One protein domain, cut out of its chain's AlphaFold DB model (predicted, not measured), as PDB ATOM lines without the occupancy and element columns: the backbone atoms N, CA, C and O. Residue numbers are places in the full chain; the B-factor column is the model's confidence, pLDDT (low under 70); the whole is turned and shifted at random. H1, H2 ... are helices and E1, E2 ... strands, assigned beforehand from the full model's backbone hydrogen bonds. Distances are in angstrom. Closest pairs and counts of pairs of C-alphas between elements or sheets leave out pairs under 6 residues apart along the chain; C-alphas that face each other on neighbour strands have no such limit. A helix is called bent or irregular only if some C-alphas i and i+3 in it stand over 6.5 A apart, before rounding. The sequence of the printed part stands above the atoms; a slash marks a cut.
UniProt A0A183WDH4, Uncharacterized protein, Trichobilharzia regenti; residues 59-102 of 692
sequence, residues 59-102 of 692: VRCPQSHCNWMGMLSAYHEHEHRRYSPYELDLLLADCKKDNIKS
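Overview. This is residues 59 to 102 of the 692 residues of an uncharacterized protein of Trichobilharzia regenti (UniProt A0A183WDH4). A helix, H2, runs along one side of a small head of loops, and its end, residues 96 to 102, sticks out free. The head holds one short strand, E1, on which H2 packs, and a short irregular helix, H1, at the end of E1. The printed part has 44 residues with one named strand and two named helices, in the order E1, H1, H2; its class is mostly helix. It is only just compact, close to loose, with a radius of gyration of the C-alphas of 10.9 A, and elongated, spanning 34 by 20 by 13 A.

Arrangement. Start at residues 59 to 60, which form a short antiparallel pairing with residues 69 to 70 of E1, residues 69 to 71; E1 pairs with no named strand. E1 and H1, residues 72 to 76, meet only through their tight link. Look next at H2, residues 85 to 102: it touches E1, where the closest C-alphas, those of Gly 70 and Leu 91, are 6.2 A apart. H1 and H2 are apart. Of the O i to N i+4 pairs, 0 of 1 in H1 and 10 of 14 in H2 are within hydrogen-bond range; in H1, 1 of 2 O i to N i+3 pairs is.

Along the chain. Find C-alpha 69 at (84.129, 122.593, 69.447), where E1 begins; it ends at Met 71. H1 follows from Leu 72 to His 76 and is irregular, with C-alphas 73 and 76 7.0 A apart. H2 begins at C-alpha 85, (83.968, 133.284, 71.456), and runs 27.3 A to C-alpha 102, (104.953, 117.945, 63.142). It is neither bent nor irregular, but only just: C-alphas 95 and 98 are 6.3 A apart.

Size, cuts and confidence. The two C-alphas farthest apart, those of Ser 64 and Ser 102, are 34.7 A apart. The printed part has no cut; the link from H1 to H2, with 8 residues between them, is short. Mean pLDDT of the printed part is 85.8, and residues 95 to 102 are under 70.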
ATOM      1  N   VAL A  59      85.164 117.990  66.305       93.00
ATOM      2  CA  VAL A  59      83.770 117.640  66.613       93.00
ATOM      3  C   VAL A  59      83.129 118.749  67.454       93.00
ATOM      4  O   VAL A  59      83.832 119.554  68.063       93.00
ATOM      5  N   ARG A  60      81.794 118.817  67.467       93.69
ATOM      6  CA  ARG A  60      81.010 119.716  68.334       93.69
ATOM      7  C   ARG A  60      80.391 118.919  69.479       93.69
ATOM      8  O   ARG A  60      80.108 117.732  69.304       93.69
ATOM      9  N   CYS A  61      80.142 119.565  70.614       94.62
ATOM     10  CA  CYS A  61      79.318 118.967  71.660       94.62
ATOM     11  C   CYS A  61      77.868 118.768  71.158       94.62
ATOM     12  O   CYS A  61      77.333 119.668  70.510       94.62
ATOM     13  N   PRO A  62      77.217 117.617  71.421       93.94
ATOM     14  CA  PRO A  62      75.811 117.399  71.079       93.94
ATOM     15  C   PRO A  62      74.828 117.986  72.109       93.94
ATOM     16  O   PRO A  62      73.622 117.947  71.875       93.94
ATOM     17  N   GLN A  63      75.306 118.492  73.252       95.19
ATOM     18  CA  GLN A  63      74.448 119.085  74.283       95.19
ATOM     19  C   GLN A  63      73.963 120.472  73.850       95.19
ATOM     20  O   GLN A  63      74.771 121.353  73.579       95.19
ATOM     21  N   SER A  64      72.650 120.703  73.861       95.88
ATOM     22  CA  SER A  64      72.022 121.949  73.378       95.88
ATOM     23  C   SER A  64      72.461 123.227  74.110       95.88
ATOM     24  O   SER A  64      72.360 124.325  73.562       95.88
ATOM     25  N   HIS A  65      72.954 123.102  75.343       95.94
ATOM     26  CA  HIS A  65      73.478 124.207  76.148       95.94
ATOM     27  C   HIS A  65      74.999 124.407  76.010       95.94
ATOM     28  O   HIS A  65      75.499 125.425  76.483       95.94
ATOM     29  N   CYS A  66      75.727 123.495  75.356       97.12
ATOM     30  CA  CYS A  66      77.179 123.554  75.193       97.12
ATOM     31  C   CYS A  66      77.556 123.882  73.741       97.12
ATOM     32  O   CYS A  66      77.194 123.167  72.809       97.12
ATOM     33  N   ASN A  67      78.324 124.951  73.538       96.00
ATOM     34  CA  ASN A  67      78.806 125.385  72.219       96.00
ATOM     35  C   ASN A  67      80.238 124.907  71.901       96.00
ATOM     36  O   ASN A  67      80.808 125.325  70.892       96.00
ATOM     37  N   TRP A  68      80.817 124.040  72.741       95.75
ATOM     38  CA  TRP A  68      82.193 123.561  72.599       95.75
ATOM     39  C   TRP A  68      82.461 122.898  71.242       95.75
ATOM     40  O   TRP A  68      81.660 122.101  70.734       95.75
ATOM     41  N   MET A  69      83.636 123.190  70.683       93.75
ATOM     42  CA  MET A  69      84.129 122.593  69.447       93.75
ATOM     43  C   MET A  69      85.651 122.441  69.500       93.75
ATOM     44  O   MET A  69      86.371 123.433  69.518       93.75
ATOM     45  N   GLY A  70      86.144 121.206  69.456       92.44
ATOM     46  CA  GLY A  70      87.572 120.890  69.556       92.44
ATOM     47  C   GLY A  70      87.912 119.540  68.927       92.44
ATOM     48  O   GLY A  70      87.084 118.949  68.229       92.44
ATOM     49  N   MET A  71      89.136 119.049  69.135       93.00
ATOM     50  CA  MET A  71      89.539 117.707  68.688       93.00
ATOM     51  C   MET A  71      88.803 116.614  69.466       93.00
ATOM     52  O   MET A  71      88.590 116.735  70.669       93.00
ATOM     53  N   LEU A  72      88.465 115.512  68.796       92.62
ATOM     54  CA  LEU A  72      87.793 114.370  69.411       92.62
ATOM     55  C   LEU A  72      88.594 113.747  70.573       92.62
ATOM     56  O   LEU A  72      87.980 113.210  71.489       92.62
ATOM     57  N   SER A  73      89.926 113.852  70.587       92.19
ATOM     58  CA  SER A  73      90.743 113.485  71.756       92.19
ATOM     59  C   SER A  73      90.310 114.225  73.030       92.19
ATOM     60  O   SER A  73      90.033 113.582  74.036       92.19
ATOM     61  N   ALA A  74      90.157 115.549  72.953       91.94
ATOM     62  CA  ALA A  74      89.756 116.412  74.069       91.94
ATOM     63  C   ALA A  74      88.239 116.379  74.364       91.94
ATOM     64  O   ALA A  74      87.770 116.992  75.321       91.94
ATOM     65  N   TYR A  75      87.437 115.653  73.572       92.88
ATOM     66  CA  TYR A  75      85.982 115.578  73.766       92.88
ATOM     67  C   TYR A  75      85.588 114.994  75.134       92.88
ATOM     68  O   TYR A  75      84.526 115.324  75.654       92.88
ATOM     69  N   HIS A  76      86.422 114.139  75.731       90.62
ATOM     70  CA  HIS A  76      86.161 113.572  77.059       90.62
ATOM     71  C   HIS A  76      86.600 114.470  78.227       90.62
ATOM     72  O   HIS A  76      86.267 114.161  79.366       90.62
ATOM     73  N   GLU A  77      87.307 115.566  77.946       93.12
ATOM     74  CA  GLU A  77      87.906 116.469  78.942       93.12
ATOM     75  C   GLU A  77      87.187 117.830  79.005       93.12
ATOM     76  O   GLU A  77      87.423 118.611  79.921       93.12
ATOM     77  N   HIS A  78      86.299 118.127  78.047       94.12
ATOM     78  CA  HIS A  78      85.564 119.393  78.010       94.12
ATOM     79  C   HIS A  78      84.397 119.458  79.005       94.12
ATOM     80  O   HIS A  78      83.697 118.475  79.260       94.12
ATOM     81  N   GLU A  79      84.125 120.666  79.491       95.94
ATOM     82  CA  GLU A  79      83.012 120.967  80.386       95.94
ATOM     83  C   GLU A  79      81.747 121.283  79.578       95.94
ATOM     84  O   GLU A  79      81.791 121.933  78.531       95.94
ATOM     85  N   HIS A  80      80.577 120.874  80.067       96.56
ATOM     86  CA  HIS A  80      79.299 121.190  79.425       96.56
ATOM     87  C   HIS A  80      78.813 122.608  79.782       96.56
ATOM     88  O   HIS A  80      77.786 122.787  80.434       96.56
ATOM     89  N   ARG A  81      79.554 123.630  79.335       95.88
ATOM     90  CA  ARG A  81      79.216 125.054  79.511       95.88
ATOM     91  C   ARG A  81      79.144 125.818  78.188       95.88
ATOM     92  O   ARG A  81      79.547 125.322  77.136       95.88
ATOM     93  N   ARG A  82      78.630 127.051  78.241       95.81
ATOM     94  CA  ARG A  82      78.802 128.022  77.153       95.81
ATOM     95  C   ARG A  82      80.173 128.673  77.293       95.81
ATOM     96  O   ARG A  82      80.402 129.440  78.220       95.81
ATOM     97  N   TYR A  83      81.063 128.345  76.371       94.06
ATOM     98  CA  TYR A  83      82.343 129.009  76.180       94.06
ATOM     99  C   TYR A  83      82.118 130.357  75.487       94.06
ATOM    100  O   TYR A  83      81.261 130.479  74.605       94.06
ATOM    101  N   SER A  84      82.891 131.368  75.868       95.06
ATOM    102  CA  SER A  84      82.963 132.637  75.141       95.06
ATOM    103  C   SER A  84      83.566 132.438  73.736       95.06
ATOM    104  O   SER A  84      84.277 131.454  73.508       95.06
ATOM    105  N   PRO A  85      83.336 133.358  72.777       92.00
ATOM    106  CA  PRO A  85      83.968 133.284  71.456       92.00
ATOM    107  C   PRO A  85      85.501 133.202  71.535       92.00
ATOM    108  O   PRO A  85      86.109 132.396  70.842       92.00
ATOM    109  N   TYR A  86      86.108 133.957  72.457       91.81
ATOM    110  CA  TYR A  86      87.553 133.973  72.688       91.81
ATOM    111  C   TYR A  86      88.099 132.626  73.201       91.81
ATOM    112  O   TYR A  86      89.109 132.139  72.699       91.81
ATOM    113  N   GLU A  87      87.409 131.972  74.143       91.19
ATOM    114  CA  GLU A  87      87.777 130.615  74.582       91.19
ATOM    115  C   GLU A  87      87.654 129.587  73.448       91.19
ATOM    116  O   GLU A  87      88.494 128.695  73.333       91.19
ATOM    117  N   LEU A  88      86.632 129.710  72.591       88.88
ATOM    118  CA  LEU A  88      86.492 128.845  71.418       88.88
ATOM    119  C   LEU A  88      87.643 129.057  70.427       88.88
ATOM    120  O   LEU A  88      88.219 128.075  69.964       88.88
ATOM    121  N   ASP A  89      88.023 130.299  70.129       88.69
ATOM    122  CA  ASP A  89      89.124 130.577  69.202       88.69
ATOM    123  C   ASP A  89      90.483 130.088  69.731       88.69
ATOM    124  O   ASP A  89      91.271 129.547  68.952       88.69
ATOM    125  N   LEU A  90      90.730 130.157  71.047       87.75
ATOM    126  CA  LEU A  90      91.900 129.533  71.686       87.75
ATOM    127  C   LEU A  90      91.918 128.008  71.482       87.75
ATOM    128  O   LEU A  90      92.884 127.465  70.941       87.75
ATOM    129  N   LEU A  91      90.818 127.320  71.817       85.31
ATOM    130  CA  LEU A  91      90.672 125.867  71.627       85.31
ATOM    131  C   LEU A  91      90.836 125.444  70.152       85.31
ATOM    132  O   LEU A  91      91.304 124.342  69.852       85.31
ATOM    133  N   LEU A  92      90.478 126.322  69.212       84.69
ATOM    134  CA  LEU A  92      90.640 126.113  67.772       84.69
ATOM    135  C   LEU A  92      92.029 126.502  67.234       84.69
ATOM    136  O   LEU A  92      92.425 126.000  66.176       84.69
ATOM    137  N   ALA A  93      92.786 127.344  67.941       84.38
ATOM    138  CA  ALA A  93      94.160 127.703  67.600       84.38
ATOM    139  C   ALA A  93      95.140 126.562  67.914       84.38
ATOM    140  O   ALA A  93      95.956 126.207  67.056       84.38
ATOM    141  N   ASP A  94      95.018 125.913  69.076       71.25
ATOM    142  CA  ASP A  94      95.886 124.784  69.445       71.25
ATOM    143  C   ASP A  94      95.744 123.594  68.481       71.25
ATOM    144  O   ASP A  94      96.742 122.973  68.106       71.25
ATOM    145  N   CYS A  95      94.539 123.375  67.935       66.75
ATOM    146  CA  CYS A  95      94.288 122.411  66.855       66.75
ATOM    147  C   CYS A  95      95.189 122.617  65.615       66.75
ATOM    148  O   CYS A  95      95.441 121.666  64.873       66.75
ATOM    149  N   LYS A  96      95.663 123.846  65.352       64.06
ATOM    150  CA  LYS A  96      96.603 124.152  64.255       64.06
ATOM    151  C   LYS A  96      98.059 123.939  64.679       64.06
ATOM    152  O   LYS A  96      98.879 123.512  63.864       64.06
ATOM    153  N   LYS A  97      98.384 124.218  65.945       62.72
ATOM    154  CA  LYS A  97      99.751 124.252  66.486       62.72
ATOM    155  C   LYS A  97     100.446 122.889  66.405       62.72
ATOM    156  O   LYS A  97     101.602 122.822  65.999       62.72
ATOM    157  N   ASP A  98      99.736 121.796  66.678       56.91
ATOM    158  CA  ASP A  98     100.294 120.434  66.591       56.91
ATOM    159  C   ASP A  98     100.536 119.953  65.150       56.91
ATOM    160  O   ASP A  98     101.416 119.122  64.897       56.91
ATOM    161  N   ASN A  99      99.806 120.518  64.184       55.81
ATOM    162  CA  ASN A  99     100.057 120.293  62.762       55.81
ATOM    163  C   ASN A  99     101.380 120.959  62.327       55.81
ATOM    164  O   ASN A  99     102.109 120.402  61.513       55.81
ATOM    165  N   ILE A 100     101.722 122.109  62.926       55.31
ATOM    166  CA  ILE A 100     102.978 122.835  62.681       55.31
ATOM    167  C   ILE A 100     104.155 122.175  63.416       55.31
ATOM    168  O   ILE A 100     105.186 121.938  62.792       55.31
ATOM    169  N   LYS A 101     104.001 121.774  64.691       48.78
ATOM    170  CA  LYS A 101     105.046 121.041  65.449       48.78
ATOM    171  C   LYS A 101     105.533 119.780  64.720       48.78
ATOM    172  O   LYS A 101     106.708 119.441  64.808       48.78
ATOM    173  N   SER A 102     104.643 119.122  63.971       46.34
ATOM    174  CA  SER A 102     104.953 117.945  63.142       46.34
ATOM    175  C   SER A 102     105.868 118.245  61.937       46.34
ATOM    176  O   SER A 102     106.320 117.313  61.278       46.34
TER     177      SER A 102